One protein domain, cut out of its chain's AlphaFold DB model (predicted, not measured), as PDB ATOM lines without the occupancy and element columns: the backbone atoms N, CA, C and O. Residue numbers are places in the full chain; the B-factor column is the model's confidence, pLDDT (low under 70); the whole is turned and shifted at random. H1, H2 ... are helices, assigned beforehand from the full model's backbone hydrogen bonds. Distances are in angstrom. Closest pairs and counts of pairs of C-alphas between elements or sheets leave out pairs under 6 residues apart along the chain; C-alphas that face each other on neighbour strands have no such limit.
ATOM      1  N   LEU A  71     -14.031  14.877  -9.862       86.31
ATOM      2  CA  LEU A  71     -15.471  14.643  -9.709       86.31
ATOM      3  C   LEU A  71     -15.877  13.197 -10.047       86.31
ATOM      4  O   LEU A  71     -16.893  12.709  -9.554       86.31
ATOM      5  N   ASP A  72     -15.066  12.484 -10.831       87.19
ATOM      6  CA  ASP A  72     -15.323  11.101 -11.241       87.19
ATOM      7  C   ASP A  72     -14.667  10.073 -10.309       87.19
ATOM      8  O   ASP A  72     -14.800   8.862 -10.516       87.19
ATOM      9  N   LYS A  73     -13.977  10.525  -9.253       83.88
ATOM     10  CA  LYS A  73     -13.258   9.659  -8.310       83.88
ATOM     11  C   LYS A  73     -14.134   8.544  -7.738       83.88
ATOM     12  O   LYS A  73     -13.686   7.408  -7.637       83.88
ATOM     13  N   VAL A  74     -15.392   8.844  -7.413       76.00
ATOM     14  CA  VAL A  74     -16.337   7.860  -6.856       76.00
ATOM     15  C   VAL A  74     -16.629   6.704  -7.817       76.00
ATOM     16  O   VAL A  74     -16.753   5.565  -7.373       76.00
ATOM     17  N   PHE A  75     -16.673   6.974  -9.124       76.19
ATOM     18  CA  PHE A  75     -16.885   5.957 -10.153       76.19
ATOM     19  C   PHE A  75     -15.593   5.177 -10.441       76.19
ATOM     20  O   PHE A  75     -15.634   3.962 -10.626       76.19
ATOM     21  N   LYS A  76     -14.435   5.852 -10.395       75.44
ATOM     22  CA  LYS A  76     -13.099   5.248 -10.578       75.44
ATOM     23  C   LYS A  76     -12.705   4.304  -9.443       75.44
ATOM     24  O   LYS A  76     -12.110   3.260  -9.696       75.44
ATOM     25  N   ASP A  77     -13.065   4.644  -8.206       73.81
ATOM     26  CA  ASP A  77     -12.747   3.850  -7.011       73.81
ATOM     27  C   ASP A  77     -13.661   2.611  -6.862       73.81
ATOM     28  O   ASP A  77     -13.547   1.857  -5.894       73.81
ATOM     29  N   GLY A  78     -14.572   2.371  -7.815       62.59
ATOM     30  CA  GLY A  78     -15.437   1.191  -7.841       62.59
ATOM     31  C   GLY A  78     -16.555   1.204  -6.793       62.59
ATOM     32  O   GLY A  78     -17.155   0.157  -6.528       62.59
ATOM     33  N   LEU A  79     -16.844   2.365  -6.195       62.84
ATOM     34  CA  LEU A  79     -17.930   2.528  -5.233       62.84
ATOM     35  C   LEU A  79     -19.280   2.421  -5.960       62.84
ATOM     36  O   LEU A  79     -19.485   2.996  -7.025       62.84
ATOM     37  N   VAL A  80     -20.202   1.637  -5.400       61.81
ATOM     38  CA  VAL A  80     -21.499   1.350  -6.030       61.81
ATOM     39  C   VAL A  80     -22.453   2.560  -5.973       61.81
ATOM     40  O   VAL A  80     -22.513   3.240  -4.941       61.81
ATOM     41  N   PRO A  81     -23.247   2.810  -7.034       64.50
ATOM     42  CA  PRO A  81     -23.310   2.054  -8.289       64.50
ATOM     43  C   PRO A  81     -22.170   2.420  -9.261       64.50
ATOM     44  O   PRO A  81     -21.940   3.590  -9.547       64.50
ATOM     45  N   GLN A  82     -21.487   1.406  -9.807       75.31
ATOM     46  CA  GLN A  82     -20.510   1.589 -10.888       75.31
ATOM     47  C   GLN A  82     -21.257   1.805 -12.206       75.31
ATOM     48  O   GLN A  82     -21.561   0.844 -12.906       75.31
ATOM     49  N   LEU A  83     -21.623   3.047 -12.505       85.50
ATOM     50  CA  LEU A  83     -22.207   3.413 -13.794       85.50
ATOM     51  C   LEU A  83     -21.100   3.738 -14.805       85.50
ATOM     52  O   LEU A  83     -20.036   4.238 -14.439       85.50
ATOM     53  N   LEU A  84     -21.365   3.490 -16.087       87.00
ATOM     54  CA  LEU A  84     -20.558   3.966 -17.210       87.00
ATOM     55  C   LEU A  84     -20.830   5.467 -17.414       87.00
ATOM     56  O   LEU A  84     -21.571   5.874 -18.303       87.00
ATOM     57  N   TYR A  85     -20.273   6.294 -16.529       88.25
ATOM     58  CA  TYR A  85     -20.516   7.734 -16.467       88.25
ATOM     59  C   TYR A  85     -19.218   8.508 -16.220       88.25
ATOM     60  O   TYR A  85     -18.371   8.081 -15.438       88.25
ATOM     61  N   THR A  86     -19.099   9.680 -16.848       89.81
ATOM     62  CA  THR A  86     -18.064  10.677 -16.527       89.81
ATOM     63  C   THR A  86     -18.636  12.085 -16.658       89.81
ATOM     64  O   THR A  86     -19.381  12.351 -17.615       89.81
ATOM     65  N   HIS A  87     -18.217  13.000 -15.787       91.38
ATOM     66  CA  HIS A  87     -18.541  14.423 -15.908       91.38
ATOM     67  C   HIS A  87     -17.979  15.022 -17.207       91.38
ATOM     68  O   HIS A  87     -18.675  15.782 -17.876       91.38
ATOM     69  N   GLU A  88     -16.766  14.625 -17.620       91.44
ATOM     70  CA  GLU A  88     -16.109  15.128 -18.839       91.44
ATOM     71  C   GLU A  88     -16.983  14.958 -20.091       91.44
ATOM     72  O   GLU A  88     -17.183  15.917 -20.837       91.44
ATOM     73  N   MET A  89     -17.563  13.769 -20.299       90.31
ATOM     74  CA  MET A  89     -18.442  13.520 -21.447       90.31
ATOM     75  C   MET A  89     -19.665  14.443 -21.462       90.31
ATOM     76  O   MET A  89     -20.016  14.962 -22.520       90.31
ATOM     77  N   HIS A  90     -20.298  14.679 -20.311       92.75
ATOM     78  CA  HIS A  90     -21.499  15.517 -20.223       92.75
ATOM     79  C   HIS A  90     -21.162  17.001 -20.394       92.75
ATOM     80  O   HIS A  90     -21.828  17.713 -21.151       92.75
ATOM     81  N   PHE A  91     -20.065  17.456 -19.788       93.06
ATOM     82  CA  PHE A  91     -19.560  18.817 -19.964       93.06
ATOM     83  C   PHE A  91     -19.161  19.072 -21.420       93.06
ATOM     84  O   PHE A  91     -19.486  20.122 -21.974       93.06
ATOM     85  N   GLY A  92     -18.557  18.083 -22.087       92.69
ATOM     86  CA  GLY A  92     -18.227  18.127 -23.512       92.69
ATOM     87  C   GLY A  92     -19.444  18.226 -24.441       92.69
ATOM     88  O   GLY A  92     -19.300  18.631 -25.594       92.69
ATOM     89  N   LYS A  93     -20.648  17.904 -23.952       90.75
ATOM     90  CA  LYS A  93     -21.926  18.106 -24.657       90.75
ATOM     91  C   LYS A  93     -22.605  19.438 -24.324       90.75
ATOM     92  O   LYS A  93     -23.671  19.713 -24.864       90.75
ATOM     93  N   GLY A  94     -21.994  20.269 -23.480       91.12
ATOM     94  CA  GLY A  94     -22.528  21.569 -23.070       91.12
ATOM     95  C   GLY A  94     -23.422  21.530 -21.828       91.12
ATOM     96  O   GLY A  94     -24.018  22.548 -21.492       91.12
ATOM     97  N   VAL A  95     -23.508  20.395 -21.122       91.25
ATOM     98  CA  VAL A  95     -24.287  20.257 -19.879       91.25
ATOM     99  C   VAL A  95     -23.381  20.529 -18.678       91.25
ATOM    100  O   VAL A  95     -22.979  19.605 -17.983       91.25
ATOM    101  N   SER A  96     -22.982  21.785 -18.467       86.50
ATOM    102  CA  SER A  96     -21.993  22.165 -17.438       86.50
ATOM    103  C   SER A  96     -22.584  22.795 -16.174       86.50
ATOM    104  O   SER A  96     -21.875  22.971 -15.185       86.50
ATOM    105  N   GLU A  97     -23.871  23.134 -16.172       89.19
ATOM    106  CA  GLU A  97     -24.537  23.678 -14.992       89.19
ATOM    107  C   GLU A  97     -24.788  22.570 -13.963       89.19
ATOM    108  O   GLU A  97     -25.586  21.663 -14.192       89.19
ATOM    109  N   CYS A  98     -24.142  22.650 -12.795       87.81
ATOM    110  CA  CYS A  98     -24.211  21.610 -11.762       87.81
ATOM    111  C   CYS A  98     -25.655  21.268 -11.355       87.81
ATOM    112  O   CYS A  98     -25.984  20.100 -11.150       87.81
ATOM    113  N   ALA A  99     -26.523  22.284 -11.284       89.50
ATOM    114  CA  ALA A  99     -27.933  22.146 -10.918       89.50
ATOM    115  C   ALA A  99     -28.745  21.312 -11.926       89.50
ATOM    116  O   ALA A  99     -29.788  20.759 -11.578       89.50
ATOM    117  N   VAL A 100     -28.246  21.158 -13.160       90.88
ATOM    118  CA  VAL A 100     -28.860  20.293 -14.174       90.88
ATOM    119  C   VAL A 100     -28.697  18.812 -13.832       90.88
ATOM    120  O   VAL A 100     -29.433  17.999 -14.371       90.88
ATOM    121  N   CYS A 101     -27.822  18.430 -12.907       90.19
ATOM    122  CA  CYS A 101     -27.758  17.058 -12.388       90.19
ATOM    123  C   CYS A 101     -28.043  17.004 -10.883       90.19
ATOM    124  O   CYS A 101     -28.632  16.041 -10.404       90.19
ATOM    125  N   HIS A 102     -27.675  18.045 -10.140       91.00
ATOM    126  CA  HIS A 102     -27.815  18.137  -8.688       91.00
ATOM    127  C   HIS A 102     -28.856  19.206  -8.311       91.00
ATOM    128  O   HIS A 102     -28.482  20.334  -7.993       91.00
ATOM    129  N   PRO A 103     -30.164  18.886  -8.354       87.25
ATOM    130  CA  PRO A 103     -31.230  19.860  -8.096       87.25
ATOM    131  C   PRO A 103     -31.389  20.227  -6.612       87.25
ATOM    132  O   PRO A 103     -32.031  21.223  -6.291       87.25
ATOM    133  N   ALA A 104     -30.815  19.430  -5.710       85.69
ATOM    134  CA  ALA A 104     -30.803  19.669  -4.272       85.69
ATOM    135  C   ALA A 104     -29.362  19.824  -3.768       85.69
ATOM    136  O   ALA A 104     -28.410  19.431  -4.446       85.69
ATOM    137  N   ASN A 105     -29.204  20.354  -2.553       85.56
ATOM    138  CA  ASN A 105     -27.899  20.447  -1.898       85.56
ATOM    139  C   ASN A 105     -27.245  19.063  -1.820       85.56
ATOM    140  O   ASN A 105     -27.744  18.182  -1.130       85.56
ATOM    141  N   THR A 106     -26.110  18.863  -2.492       85.94
ATOM    142  CA  THR A 106     -25.417  17.561  -2.540       85.94
ATOM    143  C   THR A 106     -24.981  17.072  -1.158       85.94
ATOM    144  O   THR A 106     -24.911  15.869  -0.924       85.94
ATOM    145  N   HIS A 107     -24.721  17.992  -0.227       87.06
ATOM    146  CA  HIS A 107     -24.325  17.682   1.142       87.06
ATOM    147  C   HIS A 107     -25.370  18.163   2.143       87.06
ATOM    148  O   HIS A 107     -25.719  19.341   2.175       87.06
ATOM    149  N   GLU A 108     -25.785  17.250   3.008       86.94
ATOM    150  CA  GLU A 108     -26.501  17.522   4.249       86.94
ATOM    151  C   GLU A 108     -25.695  16.931   5.426       86.94
ATOM    152  O   GLU A 108     -24.792  16.117   5.200       86.94
ATOM    153  N   PRO A 109     -25.951  17.345   6.681       86.94
ATOM    154  CA  PRO A 109     -25.162  16.900   7.836       86.94
ATOM    155  C   PRO A 109     -25.083  15.377   8.010       86.94
ATOM    156  O   PRO A 109     -24.099  14.868   8.545       86.94
ATOM    157  N   ASP A 110     -26.109  14.656   7.569       90.81
ATOM    158  CA  ASP A 110     -26.301  13.221   7.761       90.81
ATOM    159  C   ASP A 110     -26.397  12.423   6.451       90.81
ATOM    160  O   ASP A 110     -26.346  11.191   6.485       90.81
ATOM    161  N   LYS A 111     -26.482  13.083   5.290       85.88
ATOM    162  CA  LYS A 111     -26.591  12.404   3.992       85.88
ATOM    163  C   LYS A 111     -25.914  13.152   2.847       85.88
ATOM    164  O   LYS A 111     -25.740  14.367   2.857       85.88
ATOM    165  N   ILE A 112     -25.559  12.388   1.818       85.00
ATOM    166  CA  ILE A 112     -25.111  12.910   0.526       85.00
ATOM    167  C   ILE A 112     -26.243  12.676  -0.469       85.00
ATOM    168  O   ILE A 112     -26.575  11.523  -0.756       85.00
ATOM    169  N   ASN A 113     -26.821  13.752  -0.997       87.19
ATOM    170  CA  ASN A 113     -27.854  13.671  -2.020       87.19
ATOM    171  C   ASN A 113     -27.197  13.404  -3.377       87.19
ATOM    172  O   ASN A 113     -26.370  14.182  -3.857       87.19
ATOM    173  N   LYS A 114     -27.563  12.283  -3.991       85.38
ATOM    174  CA  LYS A 114     -27.076  11.873  -5.309       85.38
ATOM    175  C   LYS A 114     -28.197  12.047  -6.335       85.38
ATOM    176  O   LYS A 114     -29.354  11.859  -5.964       85.38
ATOM    177  N   PRO A 115     -27.877  12.362  -7.599       87.88
ATOM    178  CA  PRO A 115     -28.869  12.332  -8.665       87.88
ATOM    179  C   PRO A 115     -29.516  10.944  -8.758       87.88
ATOM    180  O   PRO A 115     -28.821   9.927  -8.669       87.88
ATOM    181  N   THR A 116     -30.836  10.907  -8.919       87.62
ATOM    182  CA  THR A 116     -31.600   9.689  -9.222       87.62
ATOM    183  C   THR A 116     -31.481   9.345 -10.709       87.62
ATOM    184  O   THR A 116     -30.988  10.153 -11.502       87.62
ATOM    185  N   MET A 117     -31.927   8.151 -11.120       88.31
ATOM    186  CA  MET A 117     -31.941   7.813 -12.550       88.31
ATOM    187  C   MET A 117     -32.874   8.720 -13.347       88.31
ATOM    188  O   MET A 117     -32.506   9.111 -14.454       88.31
ATOM    189  N   SER A 118     -34.036   9.087 -12.796       89.94
ATOM    190  CA  SER A 118     -34.969   9.999 -13.467       89.94
ATOM    191  C   SER A 118     -34.288  11.290 -13.917       89.94
ATOM    192  O   SER A 118     -34.553  11.781 -15.012       89.94
ATOM    193  N   ARG A 119     -33.311  11.791 -13.146       91.62
ATOM    194  CA  ARG A 119     -32.512  12.956 -13.533       91.62
ATOM    195  C   ARG A 119     -31.757  12.748 -14.845       91.62
ATOM    196  O   ARG A 119     -31.716  13.660 -15.666       91.62
ATOM    197  N   CYS A 120     -31.172  11.569 -15.055       91.38
ATOM    198  CA  CYS A 120     -30.504  11.216 -16.308       91.38
ATOM    199  C   CYS A 120     -31.510  11.185 -17.472       91.38
ATOM    200  O   CYS A 120     -31.223  11.689 -18.558       91.38
ATOM    201  N   PHE A 121     -32.712  10.665 -17.224       92.06
ATOM    202  CA  PHE A 121     -33.779  10.500 -18.217       92.06
ATOM    203  C   PHE A 121     -34.561  11.780 -18.548       92.06
ATOM    204  O   PHE A 121     -35.462  11.766 -19.378       92.06
ATOM    205  N   ILE A 122     -34.178  12.925 -17.977       90.75
ATOM    206  CA  ILE A 122     -34.634  14.233 -18.475       90.75
ATOM    207  C   ILE A 122     -34.094  14.487 -19.891       90.75
ATOM    208  O   ILE A 122     -34.761  15.113 -20.714       90.75
ATOM    209  N   CYS A 123     -32.880  14.008 -20.175       92.56
ATOM    210  CA  CYS A 123     -32.254  14.102 -21.496       92.56
ATOM    211  C   CYS A 123     -32.165  12.738 -22.188       92.56
ATOM    212  O   CYS A 123     -32.268  12.657 -23.411       92.56
ATOM    213  N   HIS A 124     -31.940  11.672 -21.423       93.19
ATOM    214  CA  HIS A 124     -31.833  10.324 -21.963       93.19
ATOM    215  C   HIS A 124     -33.199   9.665 -22.151       93.19
ATOM    216  O   HIS A 124     -34.143   9.949 -21.422       93.19
ATOM    217  N   GLY A 125     -33.293   8.745 -23.104       92.19
ATOM    218  CA  GLY A 125     -34.489   7.933 -23.291       92.19
ATOM    219  C   GLY A 125     -34.197   6.665 -24.077       92.19
ATOM    220  O   GLY A 125     -33.169   6.557 -24.745       92.19
ATOM    221  N   LEU A 126     -35.111   5.699 -23.972       89.31
ATOM    222  CA  LEU A 126     -35.022   4.421 -24.687       89.31
ATOM    223  C   LEU A 126     -35.581   4.497 -26.116       89.31
ATOM    224  O   LEU A 126     -35.361   3.580 -26.901       89.31
ATOM    225  N   SER A 127     -36.309   5.567 -26.449       88.31
ATOM    226  CA  SER A 127     -36.803   5.808 -27.804       88.31
ATOM    227  C   SER A 127     -35.780   6.599 -28.620       88.31
ATOM    228  O   SER A 127     -35.011   7.396 -28.080       88.31
ATOM    229  N   GLU A 128     -35.795   6.393 -29.935       90.50
ATOM    230  CA  GLU A 128     -34.903   7.068 -30.887       90.50
ATOM    231  C   GLU A 128     -35.147   8.585 -30.957       90.50
ATOM    232  O   GLU A 128     -34.281   9.347 -31.380       90.50
ATOM    233  N   GLU A 129     -36.322   9.040 -30.525       90.81
ATOM    234  CA  GLU A 129     -36.729  10.446 -30.507       90.81
ATOM    235  C   GLU A 129     -36.209  11.218 -29.283       90.81
ATOM    236  O   GLU A 129     -36.373  12.440 -29.214       90.81
ATOM    237  N   ALA A 130     -35.595  10.539 -28.310       90.69
ATOM    238  CA  ALA A 130     -35.022  11.183 -27.134       90.69
ATOM    239  C   ALA A 130     -33.868  12.137 -27.501       90.69
ATOM    240  O   ALA A 130     -33.199  11.983 -28.520       90.69
ATOM    241  N   ILE A 131     -33.584  13.117 -26.632       91.81
ATOM    242  CA  ILE A 131     -32.458  14.054 -26.828       91.81
ATOM    243  C   ILE A 131     -31.125  13.289 -26.869       91.81
ATOM    244  O   ILE A 131     -30.232  13.613 -27.655       91.81
ATOM    245  N   ALA A 132     -30.998  12.269 -26.021       91.56
ATOM    246  CA  ALA A 132     -29.883  11.338 -25.991       91.56
ATOM    247  C   ALA A 132     -30.418   9.891 -25.961       91.56
ATOM    248  O   ALA A 132     -30.577   9.324 -24.874       91.56
ATOM    249  N   PRO A 133     -30.723   9.295 -27.131       91.56
ATOM    250  CA  PRO A 133     -31.240   7.937 -27.197       91.56
ATOM    251  C   PRO A 133     -30.157   6.930 -26.798       91.56
ATOM    252  O   PRO A 133     -28.961   7.153 -27.020       91.56
ATOM    253  N   GLY A 134     -30.567   5.811 -26.214       90.25
ATOM    254  CA  GLY A 134     -29.659   4.725 -25.876       90.25
ATOM    255  C   GLY A 134     -30.356   3.548 -25.212       90.25
ATOM    256  O   GLY A 134     -31.552   3.565 -24.944       90.25
ATOM    257  N   SER A 135     -29.582   2.511 -24.934       89.62
ATOM    258  CA  SER A 135     -30.017   1.325 -24.200       89.62
ATOM    259  C   SER A 135     -29.473   1.321 -22.772       89.62
ATOM    260  O   SER A 135     -28.563   2.077 -22.428       89.62
ATOM    261  N   CYS A 136     -30.012   0.447 -21.923       89.06
ATOM    262  CA  CYS A 136     -29.661   0.366 -20.503       89.06
ATOM    263  C   CYS A 136     -28.151   0.169 -20.263       89.06
ATOM    264  O   CYS A 136     -27.592   0.675 -19.292       89.06
ATOM    265  N   ASP A 137     -27.474  -0.558 -21.151       89.50
ATOM    266  CA  ASP A 137     -26.032  -0.825 -21.105       89.50
ATOM    267  C   ASP A 137     -25.158   0.392 -21.443       89.50
ATOM    268  O   ASP A 137     -23.957   0.358 -21.195       89.50
ATOM    269  N   THR A 138     -25.754   1.496 -21.905       88.69
ATOM    270  CA  THR A 138     -25.074   2.798 -22.011       88.69
ATOM    271  C   THR A 138     -24.553   3.261 -20.653       88.69
ATOM    272  O   THR A 138     -23.477   3.847 -20.576       88.69
ATOM    273  N   CYS A 139     -25.301   2.984 -19.580       87.75
ATOM    274  CA  CYS A 139     -24.947   3.379 -18.217       87.75
ATOM    275  C   CYS A 139     -24.680   2.176 -17.309       87.75
ATOM    276  O   CYS A 139     -23.846   2.259 -16.411       87.75
TER     277      CYS A 139
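What this domain is: This is residues 71 to 139 of the 292 residues of the protein "Paired_CXXCH_1 domain-containing protein" of Actinobacteria bacterium RBG_19FT_COMBO_70_19 (UniProt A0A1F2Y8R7). Little regular structure: a winding chain of loops with three short, separate helices, drawn out between a folded-back loop whose residues 107 to 112 stick out at one end and a loop round Glu 128 at the other. The 69 printed residues include H1, H2 and H3 in that order and no named strand; the class is all helix, with 13 residues in named elements. Spanning 41 by 24 by 21 A, it is only just compact, close to loose, with a radius of gyration of the C-alphas of 13.0 A.

How they stand to each other: H1, residues 73 to 76, H2, residues 87 to 91, and H3, residues 117 to 120, are apart from one another. Residues 124 to 125 pair with residues 132 to 133, parallel. In H2 the O i to N i+4 pair is within hydrogen-bond range; H1 and H3 are too short for one.

Where its parts are: H1 begins at C-alpha 73 (-13.258, 9.659, -8.310); H3 ends at C-alpha 120 (-30.504, 11.216, -16.308). H1, H2 and H3 measure 5.0 A, 6.1 A and 5.3 A.

The domain as a whole: The farthest C-alphas, of Pro 109 and Glu 128, are 41.1 A apart. The printed part has no cut; the H2 to H3 link is long. Residues 78 to 81 have pLDDT under 70.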